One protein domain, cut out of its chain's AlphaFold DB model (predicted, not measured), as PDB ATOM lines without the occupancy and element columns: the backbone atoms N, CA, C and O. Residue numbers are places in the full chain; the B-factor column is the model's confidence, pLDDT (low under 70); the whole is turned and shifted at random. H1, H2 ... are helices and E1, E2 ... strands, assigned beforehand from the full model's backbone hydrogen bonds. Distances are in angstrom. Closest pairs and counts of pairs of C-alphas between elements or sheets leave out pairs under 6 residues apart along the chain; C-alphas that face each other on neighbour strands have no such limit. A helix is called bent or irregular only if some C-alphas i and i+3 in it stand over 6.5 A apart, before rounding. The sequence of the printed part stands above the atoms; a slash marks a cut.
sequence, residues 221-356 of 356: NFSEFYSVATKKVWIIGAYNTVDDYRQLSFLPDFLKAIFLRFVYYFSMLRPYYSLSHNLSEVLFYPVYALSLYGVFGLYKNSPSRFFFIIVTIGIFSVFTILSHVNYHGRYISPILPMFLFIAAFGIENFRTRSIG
ATOM      1  N   ASN A 221      44.847  36.324  29.904       51.25
ATOM      2  CA  ASN A 221      46.285  36.067  30.051       51.25
ATOM      3  C   ASN A 221      46.785  34.978  29.091       51.25
ATOM      4  O   ASN A 221      47.932  35.019  28.649       51.25
ATOM      5  N   PHE A 222      45.942  33.998  28.741       52.50
ATOM      6  CA  PHE A 222      46.297  32.979  27.749       52.50
ATOM      7  C   PHE A 222      46.287  33.546  26.325       52.50
ATOM      8  O   PHE A 222      47.082  33.125  25.491       52.50
ATOM      9  N   SER A 223      45.431  34.527  26.036       49.53
ATOM     10  CA  SER A 223      45.422  35.250  24.763       49.53
ATOM     11  C   SER A 223      46.642  36.167  24.629       49.53
ATOM     12  O   SER A 223      47.218  36.260  23.546       49.53
ATOM     13  N   GLU A 224      47.112  36.767  25.727       51.31
ATOM     14  CA  GLU A 224      48.383  37.491  25.774       51.31
ATOM     15  C   GLU A 224      49.565  36.524  25.644       51.31
ATOM     16  O   GLU A 224      50.426  36.738  24.805       51.31
ATOM     17  N   PHE A 225      49.560  35.391  26.350       52.78
ATOM     18  CA  PHE A 225      50.549  34.321  26.186       52.78
ATOM     19  C   PHE A 225      50.613  33.801  24.747       52.78
ATOM     20  O   PHE A 225      51.691  33.720  24.165       52.78
ATOM     21  N   TYR A 226      49.461  33.486  24.153       52.84
ATOM     22  CA  TYR A 226      49.346  33.017  22.780       52.84
ATOM     23  C   TYR A 226      49.755  34.116  21.808       52.84
ATOM     24  O   TYR A 226      50.533  33.850  20.907       52.84
ATOM     25  N   SER A 227      49.311  35.361  21.983       50.97
ATOM     26  CA  SER A 227      49.683  36.471  21.098       50.97
ATOM     27  C   SER A 227      51.151  36.875  21.236       50.97
ATOM     28  O   SER A 227      51.777  37.194  20.235       50.97
ATOM     29  N   VAL A 228      51.751  36.785  22.420       53.34
ATOM     30  CA  VAL A 228      53.192  36.957  22.621       53.34
ATOM     31  C   VAL A 228      53.941  35.788  21.998       53.34
ATOM     32  O   VAL A 228      54.919  36.034  21.311       53.34
ATOM     33  N   ALA A 229      53.475  34.547  22.151       51.97
ATOM     34  CA  ALA A 229      54.109  33.372  21.554       51.97
ATOM     35  C   ALA A 229      53.950  33.296  20.022       51.97
ATOM     36  O   ALA A 229      54.824  32.738  19.363       51.97
ATOM     37  N   THR A 230      52.869  33.850  19.461       51.44
ATOM     38  CA  THR A 230      52.511  33.738  18.031       51.44
ATOM     39  C   THR A 230      52.682  35.019  17.221       51.44
ATOM     40  O   THR A 230      52.748  34.926  16.002       51.44
ATOM     41  N   LYS A 231      52.749  36.209  17.839       50.75
ATOM     42  CA  LYS A 231      52.982  37.490  17.135       50.75
ATOM     43  C   LYS A 231      54.402  38.031  17.316       50.75
ATOM     44  O   LYS A 231      54.788  38.938  16.587       50.75
ATOM     45  N   LYS A 232      55.179  37.521  18.283       54.66
ATOM     46  CA  LYS A 232      56.596  37.868  18.499       54.66
ATOM     47  C   LYS A 232      57.382  36.600  18.854       54.66
ATOM     48  O   LYS A 232      57.192  36.034  19.919       54.66
ATOM     49  N   VAL A 233      58.257  36.090  17.976       56.09
ATOM     50  CA  VAL A 233      59.055  34.890  18.287       56.09
ATOM     51  C   VAL A 233      60.163  35.360  19.225       56.09
ATOM     52  O   VAL A 233      61.298  35.581  18.815       56.09
ATOM     53  N   TRP A 234      59.837  35.574  20.497       59.50
ATOM     54  CA  TRP A 234      60.847  35.870  21.496       59.50
ATOM     55  C   TRP A 234      61.637  34.592  21.731       59.50
ATOM     56  O   TRP A 234      61.136  33.639  22.335       59.50
ATOM     57  N   ILE A 235      62.857  34.542  21.215       62.41
ATOM     58  CA  ILE A 235      63.785  33.455  21.529       62.41
ATOM     59  C   ILE A 235      64.323  33.679  22.942       62.41
ATOM     60  O   ILE A 235      64.275  32.787  23.785       62.41
ATOM     61  N   ILE A 236      64.734  34.914  23.218       63.28
ATOM     62  CA  ILE A 236      65.073  35.419  24.542       63.28
ATOM     63  C   ILE A 236      64.236  36.685  24.745       63.28
ATOM     64  O   ILE A 236      64.158  37.506  23.829       63.28
ATOM     65  N   GLY A 237      63.592  36.854  25.904       56.56
ATOM     66  CA  GLY A 237      62.892  38.111  26.206       56.56
ATOM     67  C   GLY A 237      63.853  39.292  26.009       56.56
ATOM     68  O   GLY A 237      64.906  39.294  26.633       56.56
ATOM     69  N   ALA A 238      63.513  40.234  25.121       51.72
ATOM     70  CA  ALA A 238      64.332  41.359  24.625       51.72
ATOM     71  C   ALA A 238      65.162  41.160  23.331       51.72
ATOM     72  O   ALA A 238      65.686  42.150  22.830       51.72
ATOM     73  N   TYR A 239      65.240  39.965  22.725       51.22
ATOM     74  CA  TYR A 239      65.909  39.771  21.422       51.22
ATOM     75  C   TYR A 239      64.899  39.324  20.353       51.22
ATOM     76  O   TYR A 239      64.530  38.147  20.285       51.22
ATOM     77  N   ASN A 240      64.437  40.270  19.529       54.97
ATOM     78  CA  ASN A 240      63.673  39.957  18.322       54.97
ATOM     79  C   ASN A 240      64.659  39.465  17.263       54.97
ATOM     80  O   ASN A 240      65.560  40.195  16.870       54.97
ATOM     81  N   THR A 241      64.512  38.226  16.804       52.88
ATOM     82  CA  THR A 241      65.282  37.736  15.649       52.88
ATOM     83  C   THR A 241      64.523  37.860  14.334       52.88
ATOM     84  O   THR A 241      65.118  37.626  13.289       52.88
ATOM     85  N   VAL A 242      63.225  38.187  14.363       54.47
ATOM     86  CA  VAL A 242      62.422  38.365  13.148       54.47
ATOM     87  C   VAL A 242      61.493  39.562  13.312       54.47
ATOM     88  O   VAL A 242      60.559  39.514  14.112       54.47
ATOM     89  N   ASP A 243      61.764  40.622  12.551       54.62
ATOM     90  CA  ASP A 243      60.997  41.871  12.576       54.62
ATOM     91  C   ASP A 243      59.724  41.827  11.714       54.62
ATOM     92  O   ASP A 243      58.856  42.681  11.879       54.62
ATOM     93  N   ASP A 244      59.545  40.812  10.854       54.12
ATOM     94  CA  ASP A 244      58.347  40.701  10.018       54.12
ATOM     95  C   ASP A 244      57.778  39.272   9.956       54.12
ATOM     96  O   ASP A 244      58.237  38.396   9.224       54.12
ATOM     97  N   TYR A 245      56.733  39.037  10.749       53.09
ATOM     98  CA  TYR A 245      56.017  37.759  10.827       53.09
ATOM     99  C   TYR A 245      55.240  37.402   9.561       53.09
ATOM    100  O   TYR A 245      54.809  36.258   9.411       53.09
ATOM    101  N   ARG A 246      55.020  38.367   8.660       57.00
ATOM    102  CA  ARG A 246      54.182  38.165   7.471       57.00
ATOM    103  C   ARG A 246      54.840  37.273   6.415       57.00
ATOM    104  O   ARG A 246      54.150  36.858   5.491       57.00
ATOM    105  N   GLN A 247      56.132  36.967   6.556       58.78
ATOM    106  CA  GLN A 247      56.903  36.172   5.592       58.78
ATOM    107  C   GLN A 247      57.401  34.823   6.137       58.78
ATOM    108  O   GLN A 247      58.088  34.096   5.423       58.78
ATOM    109  N   LEU A 248      57.067  34.463   7.381       58.59
ATOM    110  CA  LEU A 248      57.557  33.226   7.989       58.59
ATOM    111  C   LEU A 248      56.712  32.016   7.590       58.59
ATOM    112  O   LEU A 248      55.479  32.020   7.660       58.59
ATOM    113  N   SER A 249      57.400  30.930   7.259       70.50
ATOM    114  CA  SER A 249      56.788  29.609   7.222       70.50
ATOM    115  C   SER A 249      56.516  29.179   8.665       70.50
ATOM    116  O   SER A 249      57.440  28.881   9.418       70.50
ATOM    117  N   PHE A 250      55.242  29.161   9.071       72.25
ATOM    118  CA  PHE A 250      54.852  28.980  10.479       72.25
ATOM    119  C   PHE A 250      55.586  27.819  11.178       72.25
ATOM    120  O   PHE A 250      56.083  27.987  12.287       72.25
ATOM    121  N   LEU A 251      55.698  26.653  10.531       78.50
ATOM    122  CA  LEU A 251      56.267  25.457  11.156       78.50
ATOM    123  C   LEU A 251      57.811  25.476  11.270       78.50
ATOM    124  O   LEU A 251      58.298  25.286  12.388       78.50
ATOM    125  N   PRO A 252      58.606  25.711  10.203       83.12
ATOM    126  CA  PRO A 252      60.068  25.777  10.322       83.12
ATOM    127  C   PRO A 252      60.563  26.830  11.318       83.12
ATOM    128  O   PRO A 252      61.460  26.550  12.118       83.12
ATOM    129  N   ASP A 253      59.954  28.015  11.322       76.81
ATOM    130  CA  ASP A 253      60.381  29.118  12.186       76.81
ATOM    131  C   ASP A 253      60.018  28.873  13.653       76.81
ATOM    132  O   ASP A 253      60.818  29.143  14.554       76.81
ATOM    133  N   PHE A 254      58.861  28.256  13.899       77.50
ATOM    134  CA  PHE A 254      58.469  27.805  15.229       77.50
ATOM    135  C   PHE A 254      59.406  26.718  15.776       77.50
ATOM    136  O   PHE A 254      59.861  26.811  16.920       77.50
ATOM    137  N   LEU A 255      59.764  25.717  14.963       83.12
ATOM    138  CA  LEU A 255      60.707  24.666  15.368       83.12
ATOM    139  C   LEU A 255      62.103  25.232  15.647       83.12
ATOM    140  O   LEU A 255      62.722  24.879  16.657       83.12
ATOM    141  N   LYS A 256      62.578  26.159  14.809       84.38
ATOM    142  CA  LYS A 256      63.835  26.886  15.031       84.38
ATOM    143  C   LYS A 256      63.803  27.666  16.348       84.38
ATOM    144  O   LYS A 256      64.776  27.634  17.101       84.38
ATOM    145  N   ALA A 257      62.688  28.328  16.654       81.50
ATOM    146  CA  ALA A 257      62.510  29.058  17.904       81.50
ATOM    147  C   ALA A 257      62.556  28.141  19.127       81.50
ATOM    148  O   ALA A 257      63.285  28.429  20.075       81.50
ATOM    149  N   ILE A 258      61.818  27.026  19.099       84.62
ATOM    150  CA  ILE A 258      61.833  26.014  20.164       84.62
ATOM    151  C   ILE A 258      63.249  25.488  20.377       84.62
ATOM    152  O   ILE A 258      63.704  25.415  21.517       84.62
ATOM    153  N   PHE A 259      63.960  25.159  19.297       90.56
ATOM    154  CA  PHE A 259      65.329  24.664  19.387       90.56
ATOM    155  C   PHE A 259      66.264  25.697  20.023       90.56
ATOM    156  O   PHE A 259      66.997  25.380  20.959       90.56
ATOM    157  N   LEU A 260      66.205  26.957  19.584       88.25
ATOM    158  CA  LEU A 260      67.035  28.016  20.157       88.25
ATOM    159  C   LEU A 260      66.680  28.291  21.624       88.25
ATOM    160  O   LEU A 260      67.578  28.453  22.447       88.25
ATOM    161  N   ARG A 261      65.394  28.268  21.990       89.31
ATOM    162  CA  ARG A 261      64.952  28.352  23.390       89.31
ATOM    163  C   ARG A 261      65.473  27.183  24.216       89.31
ATOM    164  O   ARG A 261      65.964  27.410  25.312       89.31
ATOM    165  N   PHE A 262      65.427  25.956  23.701       93.62
ATOM    166  CA  PHE A 262      66.013  24.788  24.362       93.62
ATOM    167  C   PHE A 262      67.514  24.992  24.619       93.62
ATOM    168  O   PHE A 262      67.966  24.829  25.754       93.62
ATOM    169  N   VAL A 263      68.265  25.429  23.601       93.62
ATOM    170  CA  VAL A 263      69.702  25.709  23.723       93.62
ATOM    171  C   VAL A 263      69.956  26.794  24.767       93.62
ATOM    172  O   VAL A 263      70.741  26.574  25.683       93.62
ATOM    173  N   TYR A 264      69.284  27.945  24.697       93.31
ATOM    174  CA  TYR A 264      69.486  29.036  25.659       93.31
ATOM    175  C   TYR A 264      68.993  28.704  27.067       93.31
ATOM    176  O   TYR A 264      69.553  29.200  28.046       93.31
ATOM    177  N   TYR A 265      67.961  27.874  27.190       94.44
ATOM    178  CA  TYR A 265      67.470  27.422  28.482       94.44
ATOM    179  C   TYR A 265      68.541  26.602  29.200       94.44
ATOM    180  O   TYR A 265      68.963  27.000  30.280       94.44
ATOM    181  N   PHE A 266      69.041  25.529  28.575       96.00
ATOM    182  CA  PHE A 266      70.000  24.618  29.211       96.00
ATOM    183  C   PHE A 266      71.450  25.100  29.193       96.00
ATOM    184  O   PHE A 266      72.204  24.763  30.097       96.00
ATOM    185  N   SER A 267      71.867  25.886  28.199       94.25
ATOM    186  CA  SER A 267      73.224  26.448  28.205       94.25
ATOM    187  C   SER A 267      73.377  27.569  29.227       94.25
ATOM    188  O   SER A 267      74.490  27.832  29.665       94.25
ATOM    189  N   MET A 268      72.286  28.268  29.570       93.88
ATOM    190  CA  MET A 268      72.285  29.505  30.370       93.88
ATOM    191  C   MET A 268      73.112  30.658  29.764       93.88
ATOM    192  O   MET A 268      73.029  31.788  30.237       93.88
ATOM    193  N   LEU A 269      73.816  30.420  28.655       93.06
ATOM    194  CA  LEU A 269      74.613  31.408  27.943       93.06
ATOM    195  C   LEU A 269      73.721  32.441  27.273       93.06
ATOM    196  O   LEU A 269      72.623  32.127  26.800       93.06
ATOM    197  N   ARG A 270      74.209  33.678  27.186       89.56
ATOM    198  CA  ARG A 270      73.548  34.737  26.421       89.56
ATOM    199  C   ARG A 270      74.553  35.496  25.566       89.56
ATOM    200  O   ARG A 270      75.662  35.760  26.029       89.56
ATOM    201  N   PRO A 271      74.160  35.918  24.351       88.31
ATOM    202  CA  PRO A 271      75.041  36.694  23.482       88.31
ATOM    203  C   PRO A 271      75.377  38.081  24.056       88.31
ATOM    204  O   PRO A 271      76.426  38.627  23.746       88.31
ATOM    205  N   TYR A 272      74.509  38.640  24.903       86.81
ATOM    206  CA  TYR A 272      74.687  39.957  25.525       86.81
ATOM    207  C   TYR A 272      75.324  39.906  26.922       86.81
ATOM    208  O   TYR A 272      75.566  40.951  27.522       86.81
ATOM    209  N   TYR A 273      75.558  38.716  27.480       90.31
ATOM    210  CA  TYR A 273      76.302  38.597  28.730       90.31
ATOM    211  C   TYR A 273      77.782  38.879  28.490       90.31
ATOM    212  O   TYR A 273      78.332  38.547  27.439       90.31
ATOM    213  N   SER A 274      78.447  39.462  29.489       93.12
ATOM    214  CA  SER A 274      79.902  39.589  29.452       93.12
ATOM    215  C   SER A 274      80.550  38.204  29.374       93.12
ATOM    216  O   SER A 274      79.998  37.208  29.856       93.12
ATOM    217  N   LEU A 275      81.764  38.138  28.821       94.69
ATOM    218  CA  LEU A 275      82.533  36.895  28.781       94.69
ATOM    219  C   LEU A 275      82.679  36.282  30.181       94.69
ATOM    220  O   LEU A 275      82.499  35.082  30.340       94.69
ATOM    221  N   SER A 276      82.932  37.105  31.204       92.38
ATOM    222  CA  SER A 276      83.063  36.643  32.591       92.38
ATOM    223  C   SER A 276      81.789  35.981  33.123       92.38
ATOM    224  O   SER A 276      81.880  34.984  33.831       92.38
ATOM    225  N   HIS A 277      80.614  36.509  32.773       90.00
ATOM    226  CA  HIS A 277      79.333  35.960  33.211       90.00
ATOM    227  C   HIS A 277      79.003  34.661  32.460       90.00
ATOM    228  O   HIS A 277      78.646  33.660  33.071       90.00
ATOM    229  N   ASN A 278      79.224  34.616  31.143       93.44
ATOM    230  CA  ASN A 278      79.089  33.366  30.390       93.44
ATOM    231  C   ASN A 278      80.066  32.286  30.893       93.44
ATOM    232  O   ASN A 278      79.681  31.128  31.019       93.44
ATOM    233  N   LEU A 279      81.305  32.649  31.240       92.06
ATOM    234  CA  LEU A 279      82.267  31.715  31.831       92.06
ATOM    235  C   LEU A 279      81.790  31.171  33.184       92.06
ATOM    236  O   LEU A 279      81.971  29.981  33.432       92.06
ATOM    237  N   SER A 280      81.155  31.988  34.035       89.62
ATOM    238  CA  SER A 280      80.584  31.481  35.290       89.62
ATOM    239  C   SER A 280      79.441  30.493  35.063       89.62
ATOM    240  O   SER A 280      79.355  29.512  35.797       89.62
ATOM    241  N   GLU A 281      78.624  30.681  34.024       91.38
ATOM    242  CA  GLU A 281      77.570  29.721  33.665       91.38
ATOM    243  C   GLU A 281      78.147  28.395  33.136       91.38
ATOM    244  O   GLU A 281      77.676  27.315  33.500       91.38
ATOM    245  N   VAL A 282      79.235  28.441  32.351       93.25
ATOM    246  CA  VAL A 282      79.931  27.229  31.864       93.25
ATOM    247  C   VAL A 282      80.474  26.373  33.012       93.25
ATOM    248  O   VAL A 282      80.510  25.147  32.893       93.25
ATOM    249  N   LEU A 283      80.839  26.969  34.155       90.12
ATOM    250  CA  LEU A 283      81.268  26.211  35.340       90.12
ATOM    251  C   LEU A 283      80.178  25.274  35.885       90.12
ATOM    252  O   LEU A 283      80.487  24.380  36.675       90.12
ATOM    253  N   PHE A 284      78.924  25.427  35.451       90.56
ATOM    254  CA  PHE A 284      77.843  24.506  35.778       90.56
ATOM    255  C   PHE A 284      77.811  23.250  34.885       90.56
ATOM    256  O   PHE A 284      77.236  22.235  35.272       90.56
ATOM    257  N   TYR A 285      78.465  23.240  33.720       95.50
ATOM    258  CA  TYR A 285      78.425  22.102  32.786       95.50
ATOM    259  C   TYR A 285      78.972  20.778  33.351       95.50
ATOM    260  O   TYR A 285      78.400  19.728  33.039       95.50
ATOM    261  N   PRO A 286      80.005  20.765  34.220       96.00
ATOM    262  CA  PRO A 286      80.397  19.554  34.934       96.00
ATOM    263  C   PRO A 286      79.250  18.929  35.739       96.00
ATOM    264  O   PRO A 286      79.183  17.705  35.840       96.00
ATOM    265  N   VAL A 287      78.316  19.738  36.261       96.81
ATOM    266  CA  VAL A 287      77.115  19.227  36.937       96.81
ATOM    267  C   VAL A 287      76.262  18.444  35.947       96.81
ATOM    268  O   VAL A 287      75.904  17.320  36.268       96.81
ATOM    269  N   TYR A 288      76.013  18.952  34.735       97.31
ATOM    270  CA  TYR A 288      75.263  18.203  33.716       97.31
ATOM    271  C   TYR A 288      75.933  16.881  33.341       97.31
ATOM    272  O   TYR A 288      75.253  15.855  33.275       97.31
ATOM    273  N   ALA A 289      77.254  16.870  33.151       97.25
ATOM    274  CA  ALA A 289      77.988  15.641  32.854       97.25
ATOM    275  C   ALA A 289      77.857  14.612  33.994       97.25
ATOM    276  O   ALA A 289      77.540  13.442  33.753       97.25
ATOM    277  N   LEU A 290      78.024  15.052  35.246       97.88
ATOM    278  CA  LEU A 290      77.833  14.207  36.427       97.88
ATOM    279  C   LEU A 290      76.377  13.758  36.591       97.88
ATOM    280  O   LEU A 290      76.145  12.617  36.988       97.88
ATOM    281  N   SER A 291      75.395  14.604  36.270       98.19
ATOM    282  CA  SER A 291      73.978  14.233  36.282       98.19
ATOM    283  C   SER A 291      73.699  13.135  35.258       98.19
ATOM    284  O   SER A 291      73.081  12.136  35.611       98.19
ATOM    285  N   LEU A 292      74.193  13.251  34.020       97.31
ATOM    286  CA  LEU A 292      74.014  12.212  32.995       97.31
ATOM    287  C   LEU A 292      74.581  10.861  33.451       97.31
ATOM    288  O   LEU A 292      73.931   9.828  33.294       97.31
ATOM    289  N   TYR A 293      75.753  10.868  34.085       97.38
ATOM    290  CA  TYR A 293      76.338   9.655  34.656       97.38
ATOM    291  C   TYR A 293      75.555   9.133  35.878       97.38
ATOM    292  O   TYR A 293      75.383   7.924  36.062       97.38
ATOM    293  N   GLY A 294      75.043  10.042  36.709       98.06
ATOM    294  CA  GLY A 294      74.272   9.739  37.912       98.06
ATOM    295  C   GLY A 294      72.862   9.217  37.653       98.06
ATOM    296  O   GLY A 294      72.342   8.477  38.491       98.06
ATOM    297  N   VAL A 295      72.262   9.524  36.495       97.94
ATOM    298  CA  VAL A 295      70.898   9.103  36.116       97.94
ATOM    299  C   VAL A 295      70.709   7.597  36.292       97.94
ATOM    300  O   VAL A 295      69.750   7.164  36.931       97.94
ATOM    301  N   PHE A 296      71.644   6.788  35.790       95.81
ATOM    302  CA  PHE A 296      71.537   5.330  35.877       95.81
ATOM    303  C   PHE A 296      71.669   4.820  37.315       95.81
ATOM    304  O   PHE A 296      70.984   3.869  37.694       95.81
ATOM    305  N   GLY A 297      72.523   5.455  38.124       95.62
ATOM    306  CA  GLY A 297      72.661   5.135  39.547       95.62
ATOM    307  C   GLY A 297      71.388   5.457  40.321       95.62
ATOM    308  O   GLY A 297      70.911   4.632  41.099       95.62
ATOM    309  N   LEU A 298      70.801   6.627  40.073       97.56
ATOM    310  CA  LEU A 298      69.551   7.034  40.701       97.56
ATOM    311  C   LEU A 298      68.394   6.106  40.306       97.56
ATOM    312  O   LEU A 298      67.661   5.656  41.185       97.56
ATOM    313  N   TYR A 299      68.262   5.774  39.018       95.88
ATOM    314  CA  TYR A 299      67.223   4.861  38.536       95.88
ATOM    315  C   TYR A 299      67.321   3.485  39.200       95.88
ATOM    316  O   TYR A 299      66.329   2.997  39.732       95.88
ATOM    317  N   LYS A 300      68.519   2.884  39.238       95.12
ATOM    318  CA  LYS A 300      68.721   1.560  39.850       95.12
ATOM    319  C   LYS A 300      68.460   1.556  41.359       95.12
ATOM    320  O   LYS A 300      67.854   0.618  41.862       95.12
ATOM    321  N   ASN A 301      68.906   2.589  42.075       95.25
ATOM    322  CA  ASN A 301      68.796   2.643  43.537       95.25
ATOM    323  C   ASN A 301      67.418   3.106  44.028       95.25
ATOM    324  O   ASN A 301      67.012   2.790  45.145       95.25
ATOM    325  N   SER A 302      66.714   3.944  43.266       95.25
ATOM    326  CA  SER A 302      65.448   4.548  43.694       95.25
ATOM    327  C   SER A 302      64.596   4.990  42.493       95.25
ATOM    328  O   SER A 302      64.489   6.194  42.235       95.25
ATOM    329  N   PRO A 303      63.923   4.052  41.794       92.69
ATOM    330  CA  PRO A 303      63.116   4.362  40.612       92.69
ATOM    331  C   PRO A 303      62.066   5.456  40.850       92.69
ATOM    332  O   PRO A 303      61.909   6.352  40.028       92.69
ATOM    333  N   SER A 304      61.383   5.454  42.000       94.44
ATOM    334  CA  SER A 304      60.377   6.478  42.328       94.44
ATOM    335  C   SER A 304      60.964   7.892  42.371       94.44
ATOM    336  O   SER A 304      60.393   8.819  41.798       94.44
ATOM    337  N   ARG A 305      62.138   8.059  42.995       97.00
ATOM    338  CA  ARG A 305      62.867   9.339  43.056       97.00
ATOM    339  C   ARG A 305      63.357   9.774  41.681       97.00
ATOM    340  O   ARG A 305      63.270  10.955  41.358       97.00
ATOM    341  N   PHE A 306      63.839   8.822  40.880       96.62
ATOM    342  CA  PHE A 306      64.215   9.067  39.492       96.62
ATOM    343  C   PHE A 306      63.049   9.671  38.702       96.62
ATOM    344  O   PHE A 306      63.200  10.750  38.131       96.62
ATOM    345  N   PHE A 307      61.877   9.027  38.724       90.94
ATOM    346  CA  PHE A 307      60.715   9.520  37.987       90.94
ATOM    347  C   PHE A 307      60.252  10.888  38.490       90.94
ATOM    348  O   PHE A 307      60.011  11.765  37.665       90.94
ATOM    349  N   PHE A 308      60.206  11.114  39.808       96.12
ATOM    350  CA  PHE A 308      59.894  12.437  40.364       96.12
ATOM    351  C   PHE A 308      60.790  13.530  39.768       96.12
ATOM    352  O   PHE A 308      60.302  14.544  39.269       96.12
ATOM    353  N   ILE A 309      62.106  13.310  39.797       97.88
ATOM    354  CA  ILE A 309      63.095  14.294  39.356       97.88
ATOM    355  C   ILE A 309      63.002  14.539  37.848       97.88
ATOM    356  O   ILE A 309      62.915  15.692  37.426       97.88
ATOM    357  N   ILE A 310      62.994  13.482  37.031       96.25
ATOM    358  CA  ILE A 310      62.976  13.620  35.568       96.25
ATOM    359  C   ILE A 310      61.670  14.252  35.086       96.25
ATOM    360  O   ILE A 310      61.705  15.129  34.225       96.25
ATOM    361  N   VAL A 311      60.530  13.871  35.670       91.38
ATOM    362  CA  VAL A 311      59.234  14.478  35.336       91.38
ATOM    363  C   VAL A 311      59.202  15.952  35.753       91.38
ATOM    364  O   VAL A 311      58.745  16.784  34.973       91.38
ATOM    365  N   THR A 312      59.754  16.305  36.921       96.25
ATOM    366  CA  THR A 312      59.874  17.711  37.356       96.25
ATOM    367  C   THR A 312      60.719  18.531  36.380       96.25
ATOM    368  O   THR A 312      60.270  19.580  35.913       96.25
ATOM    369  N   ILE A 313      61.913  18.037  36.021       96.94
ATOM    370  CA  ILE A 313      62.795  18.676  35.031       96.94
ATOM    371  C   ILE A 313      62.053  18.845  33.701       96.94
ATOM    372  O   ILE A 313      62.039  19.944  33.146       96.94
ATOM    373  N   GLY A 314      61.404  17.786  33.211       90.50
ATOM    374  CA  GLY A 314      60.683  17.784  31.941       90.50
ATOM    375  C   GLY A 314      59.564  18.821  31.893       90.50
ATOM    376  O   GLY A 314      59.543  19.645  30.983       90.50
ATOM    377  N   ILE A 315      58.678  18.840  32.891       88.25
ATOM    378  CA  ILE A 315      57.536  19.766  32.942       88.25
ATOM    379  C   ILE A 315      58.001  21.226  32.962       88.25
ATOM    380  O   ILE A 315      57.518  22.037  32.171       88.25
ATOM    381  N   PHE A 316      58.961  21.562  33.827       91.50
ATOM    382  CA  PHE A 316      59.461  22.934  33.954       91.50
ATOM    383  C   PHE A 316      60.192  23.398  32.691       91.50
ATOM    384  O   PHE A 316      60.019  24.542  32.251       91.50
ATOM    385  N   SER A 317      60.954  22.495  32.073       92.94
ATOM    386  CA  SER A 317      61.657  22.763  30.818       92.94
ATOM    387  C   SER A 317      60.674  22.980  29.672       92.94
ATOM    388  O   SER A 317      60.768  23.987  28.976       92.94
ATOM    389  N   VAL A 318      59.692  22.086  29.501       85.62
ATOM    390  CA  VAL A 318      58.668  22.191  28.448       85.62
ATOM    391  C   VAL A 318      57.877  23.485  28.597       85.62
ATOM    392  O   VAL A 318      57.745  24.226  27.624       85.62
ATOM    393  N   PHE A 319      57.419  23.809  29.810       84.31
ATOM    394  CA  PHE A 319      56.691  25.054  30.056       84.31
ATOM    395  C   PHE A 319      57.524  26.284  29.665       84.31
ATOM    396  O   PHE A 319      57.025  27.191  28.998       84.31
ATOM    397  N   THR A 320      58.810  26.307  30.023       86.31
ATOM    398  CA  THR A 320      59.698  27.434  29.703       86.31
ATOM    399  C   THR A 320      60.017  27.529  28.208       86.31
ATOM    400  O   THR A 320      59.959  28.608  27.624       86.31
ATOM    401  N   ILE A 321      60.333  26.406  27.564       85.88
ATOM    402  CA  ILE A 321      60.726  26.366  26.150       85.88
ATOM    403  C   ILE A 321      59.542  26.721  25.241       85.88
ATOM    404  O   ILE A 321      59.710  27.447  24.257       85.88
ATOM    405  N   LEU A 322      58.334  26.261  25.574       79.19
ATOM    406  CA  LEU A 322      57.133  26.600  24.808       79.19
ATOM    407  C   LEU A 322      56.698  28.056  25.021       79.19
ATOM    408  O   LEU A 322      56.146  28.661  24.105       79.19
ATOM    409  N   SER A 323      56.988  28.636  26.188       77.81
ATOM    410  CA  SER A 323      56.640  30.022  26.507       77.81
ATOM    411  C   SER A 323      57.673  31.020  25.978       77.81
ATOM    412  O   SER A 323      57.527  31.555  24.880       77.81
ATOM    413  N   HIS A 324      58.714  31.288  26.757       75.75
ATOM    414  CA  HIS A 324      59.855  32.117  26.397       75.75
ATOM    415  C   HIS A 324      60.992  31.873  27.391       75.75
ATOM    416  O   HIS A 324      60.776  31.651  28.585       75.75
ATOM    417  N   VAL A 325      62.231  32.001  26.922       81.62
ATOM    418  CA  VAL A 325      63.393  31.986  27.810       81.62
ATOM    419  C   VAL A 325      63.615  33.393  28.354       81.62
ATOM    420  O   VAL A 325      63.718  34.364  27.600       81.62
ATOM    421  N   ASN A 326      63.670  33.518  29.681       82.06
ATOM    422  CA  ASN A 326      63.939  34.799  30.323       82.06
ATOM    423  C   ASN A 326      65.361  35.281  30.012       82.06
ATOM    424  O   ASN A 326      66.302  34.479  29.927       82.06
ATOM    425  N   TYR A 327      65.498  36.602  29.942       79.12
ATOM    426  CA  TYR A 327      66.770  37.287  29.809       79.12
ATOM    427  C   TYR A 327      67.786  36.827  30.874       79.12
ATOM    428  O   TYR A 327      68.860  36.353  30.527       79.12
ATOM    429  N   HIS A 328      67.394  36.795  32.151       84.25
ATOM    430  CA  HIS A 328      68.284  36.528  33.292       84.25
ATOM    431  C   HIS A 328      68.523  35.042  33.618       84.25
ATOM    432  O   HIS A 328      69.023  34.713  34.691       84.25
ATOM    433  N   GLY A 329      68.067  34.109  32.776       84.75
ATOM    434  CA  GLY A 329      68.205  32.668  33.050       84.75
ATOM    435  C   GLY A 329      67.392  32.149  34.248       84.75
ATOM    436  O   GLY A 329      67.435  30.962  34.545       84.75
ATOM    437  N   ARG A 330      66.586  32.986  34.912       90.00
ATOM    438  CA  ARG A 330      65.874  32.656  36.164       90.00
ATOM    439  C   ARG A 330      64.952  31.431  36.115       90.00
ATOM    440  O   ARG A 330      64.628  30.854  37.147       90.00
ATOM    441  N   TYR A 331      64.483  31.044  34.928       91.50
ATOM    442  CA  TYR A 331      63.538  29.935  34.767       91.50
ATOM    443  C   TYR A 331      64.192  28.550  34.849       91.50
ATOM    444  O   TYR A 331      63.475  27.561  34.999       91.50
ATOM    445  N   ILE A 332      65.525  28.449  34.772       95.50
ATOM    446  CA  ILE A 332      66.220  27.179  35.030       95.50
ATOM    447  C   ILE A 332      66.483  26.960  36.523       95.50
ATOM    448  O   ILE A 332      66.531  25.821  36.982       95.50
ATOM    449  N   SER A 333      66.576  28.037  37.308       95.88
ATOM    450  CA  SER A 333      66.882  27.994  38.741       95.88
ATOM    451  C   SER A 333      66.028  26.994  39.540       95.88
ATOM    452  O   SER A 333      66.597  26.257  40.342       95.88
ATOM    453  N   PRO A 334      64.706  26.851  39.304       97.00
ATOM    454  CA  PRO A 334      63.892  25.860  40.012       97.00
ATOM    455  C   PRO A 334      64.306  24.395  39.795       97.00
ATOM    456  O   PRO A 334      64.027  23.559  40.652       97.00
ATOM    457  N   ILE A 335      64.967  24.067  38.676       97.62
ATOM    458  CA  ILE A 335      65.373  22.690  38.343       97.62
ATOM    459  C   ILE A 335      66.862  22.404  38.584       97.62
ATOM    460  O   ILE A 335      67.257  21.238  38.600       97.62
ATOM    461  N   LEU A 336      67.700  23.416  38.838       97.25
ATOM    462  CA  LEU A 336      69.123  23.197  39.152       97.25
ATOM    463  C   LEU A 336      69.354  22.320  40.403       97.25
ATOM    464  O   LEU A 336      70.235  21.458  40.342       97.25
ATOM    465  N   PRO A 337      68.570  22.430  41.501       98.44
ATOM    466  CA  PRO A 337      68.705  21.512  42.635       98.44
ATOM    467  C   PRO A 337      68.492  20.044  42.245       98.44
ATOM    468  O   PRO A 337      69.128  19.155  42.809       98.44
ATOM    469  N   MET A 338      67.647  19.779  41.242       98.50
ATOM    470  CA  MET A 338      67.383  18.430  40.737       98.50
ATOM    471  C   MET A 338      68.582  17.875  39.961       98.50
ATOM    472  O   MET A 338      68.970  16.724  40.163       98.50
ATOM    473  N   PHE A 339      69.225  18.700  39.126       98.50
ATOM    474  CA  PHE A 339      70.476  18.326  38.458       98.50
ATOM    475  C   PHE A 339      71.583  18.020  39.468       98.50
ATOM    476  O   PHE A 339      72.226  16.974  39.365       98.50
ATOM    477  N   LEU A 340      71.753  18.872  40.483       98.56
ATOM    478  CA  LEU A 340      72.716  18.644  41.564       98.56
ATOM    479  C   LEU A 340      72.421  17.348  42.329       98.56
ATOM    480  O   LEU A 340      73.342  16.580  42.609       98.56
ATOM    481  N   PHE A 341      71.147  17.060  42.607       98.69
ATOM    482  CA  PHE A 341      70.744  15.812  43.253       98.69
ATOM    483  C   PHE A 341      71.163  14.587  42.430       98.69
ATOM    484  O   PHE A 341      71.761  13.661  42.974       98.69
ATOM    485  N   ILE A 342      70.917  14.586  41.114       98.69
ATOM    486  CA  ILE A 342      71.360  13.489  40.238       98.69
ATOM    487  C   ILE A 342      72.894  13.437  40.162       98.69
ATOM    488  O   ILE A 342      73.478  12.354  40.216       98.69
ATOM    489  N   ALA A 343      73.565  14.588  40.075       98.56
ATOM    490  CA  ALA A 343      75.023  14.660  40.022       98.56
ATOM    491  C   ALA A 343      75.675  14.032  41.264       98.56
ATOM    492  O   ALA A 343      76.721  13.396  41.140       98.56
ATOM    493  N   ALA A 344      75.032  14.110  42.437       98.50
ATOM    494  CA  ALA A 344      75.477  13.410  43.644       98.50
ATOM    495  C   ALA A 344      75.591  11.889  43.429       98.50
ATOM    496  O   ALA A 344      76.587  11.283  43.818       98.50
ATOM    497  N   PHE A 345      74.618  11.274  42.748       98.44
ATOM    498  CA  PHE A 345      74.686   9.854  42.380       98.44
ATOM    499  C   PHE A 345      75.813   9.579  41.376       98.44
ATOM    500  O   PHE A 345      76.440   8.524  41.437       98.44
ATOM    501  N   GLY A 346      76.110  10.526  40.481       97.94
ATOM    502  CA  GLY A 346      77.250  10.432  39.566       97.94
ATOM    503  C   GLY A 346      78.589  10.398  40.307       97.94
ATOM    504  O   GLY A 346      79.419   9.526  40.047       97.94
ATOM    505  N   ILE A 347      78.771  11.295  41.280       97.88
ATOM    506  CA  ILE A 347      79.966  11.341  42.138       97.88
ATOM    507  C   ILE A 347      80.084  10.051  42.962       97.88
ATOM    508  O   ILE A 347      81.162   9.459  43.029       97.88
ATOM    509  N   GLU A 348      78.983   9.577  43.554       97.69
ATOM    510  CA  GLU A 348      78.982   8.340  44.345       97.69
ATOM    511  C   GLU A 348      79.353   7.115  43.495       97.69
ATOM    512  O   GLU A 348      80.187   6.312  43.913       97.69
ATOM    513  N   ASN A 349      78.814   7.000  42.278       96.00
ATOM    514  CA  ASN A 349      79.157   5.919  41.349       96.00
ATOM    515  C   ASN A 349      80.639   5.930  40.946       96.00
ATOM    516  O   ASN A 349      81.225   4.875  40.704       96.00
ATOM    517  N   PHE A 350      81.248   7.111  40.817       95.31
ATOM    518  CA  PHE A 350      82.679   7.223  40.526       95.31
ATOM    519  C   PHE A 350      83.514   6.780  41.734       95.31
ATOM    520  O   PHE A 350      84.460   6.004  41.596       95.31
ATOM    521  N   ARG A 351      83.106   7.206  42.936       95.12
ATOM    522  CA  ARG A 351      83.748   6.842  44.203       95.12
ATOM    523  C   ARG A 351      83.766   5.330  44.414       95.12
ATOM    524  O   ARG A 351      84.824   4.783  44.714       95.12
ATOM    525  N   THR A 352      82.632   4.652  44.252       94.00
ATOM    526  CA  THR A 352      82.537   3.203  44.501       94.00
ATOM    527  C   THR A 352      83.359   2.376  43.513       94.00
ATOM    528  O   THR A 352      83.978   1.406  43.933       94.00
ATOM    529  N   ARG A 353      83.454   2.791  42.241       91.62
ATOM    530  CA  ARG A 353      84.315   2.140  41.232       91.62
ATOM    531  C   ARG A 353      85.812   2.341  41.451       91.62
ATOM    532  O   ARG A 353      86.591   1.546  40.963       91.62
ATOM    533  N   SER A 354      86.223   3.416  42.120       84.88
ATOM    534  CA  SER A 354      87.649   3.668  42.384       84.88
ATOM    535  C   SER A 354      88.221   2.845  43.546       84.88
ATOM    536  O   SER A 354      89.431   2.832  43.741       84.88
ATOM    537  N   ILE A 355      87.352   2.216  44.346       78.81
ATOM    538  CA  ILE A 355      87.722   1.488  45.570       78.81
ATOM    539  C   ILE A 355      87.688  -0.036  45.365       78.81
ATOM    540  O   ILE A 355      88.376  -0.746  46.096       78.81
ATOM    541  N   GLY A 356      86.887  -0.530  44.417       68.12
ATOM    542  CA  GLY A 356      86.802  -1.949  44.054       68.12
ATOM    543  C   GLY A 356      87.507  -2.213  42.742       68.12
ATOM    544  O   GLY A 356      88.175  -3.264  42.661       68.12
TER     545      GLY A 356
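This is residues 221 to 356 of the 356 residues of an uncharacterized protein of Bacteroidetes bacterium (UniProt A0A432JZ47). What shape do these atoms make? H4 and H6 cross as an X, and H5 folds back from the end of H4 to the first part of H6, making a triangle of three helices. H2 packs across the last part of H5, with H1 and E1 near that end, while H3 precedes H4 and residues 351 to 356 stick out. What is it built of? The 136 printed residues, in order H1 E1 H2 H3 H4 H5 H6, hold six named helices and one named strand: mostly helix, loose with a radius of gyration of the C-alphas of 18.0 A, and elongated, spanning 63 by 35 by 25 A.

What surrounds the hub? The hub is H5, residues 303 to 323; its residues 317 to 322 touch residues 258 to 265 of H2, residues 250 to 267, closest at the C-alphas of Arg 261 and Ile 321, 5.4 A apart, at a steep tilt of 54 degrees, opposite ways. H5 forms helical hairpins with H4, residues 285 to 301, closest C-alphas Tyr 299 and Phe 306, 5.3 A, and with H6, residues 333 to 353, closest C-alphas Ile 313 and Ile 335, 5.8 A. How do H4 and H6 stand? They touch, with the C-alphas of Gly 294 and Gly 346 closest at 3.5 A, at 69 degrees, a steep tilt only just short of perpendicular; H4 has a kink of 41 degrees near residue 293. Helix packing is mostly crossed, meaning that the touching helices stand at wide angles to each other. What of the rest? H1, residues 221 to 231, is close to but not clearly touching H5, with the C-alphas of Ala 229 and Ser 323 closest at 6.5 A. E1, residues 234 to 236, pairs with no named strand; residues 239 to 240 pair with it, antiparallel. H3, residues 275 to 282, and H4 meet only through their link.

Where are the anchors? H1 begins at C-alpha 221 (46.285, 36.067, 30.051), and H6 ends at C-alpha 353 (84.315, 2.140, 41.232). How long are the longer helices? From first to last C-alpha H6 measures 31.3 A, H5 30.0 A, H2 25.7 A and H4 24.2 A. Are the backbones even? In H1, H2, H3 and H5 every O i to N i+4 pair is within hydrogen-bond range, against 11 of 13 in H4 and 14 of 17 in H6. H4 and H6 are only just irregular: C-alphas 293 and 296 are 6.6 A apart, and 334 and 337 are 7.0 A apart.

How far does it reach? The two C-alphas farthest apart, those of Arg 246 and Gly 356, are 63.3 A apart. Is the printed part unbroken? It has no cut, and the link from E1 to H2, 13 residues, is long. Where is confidence low? Residues 221 to 248 and 356 have pLDDT under 70; the mean of the printed part is 83.7.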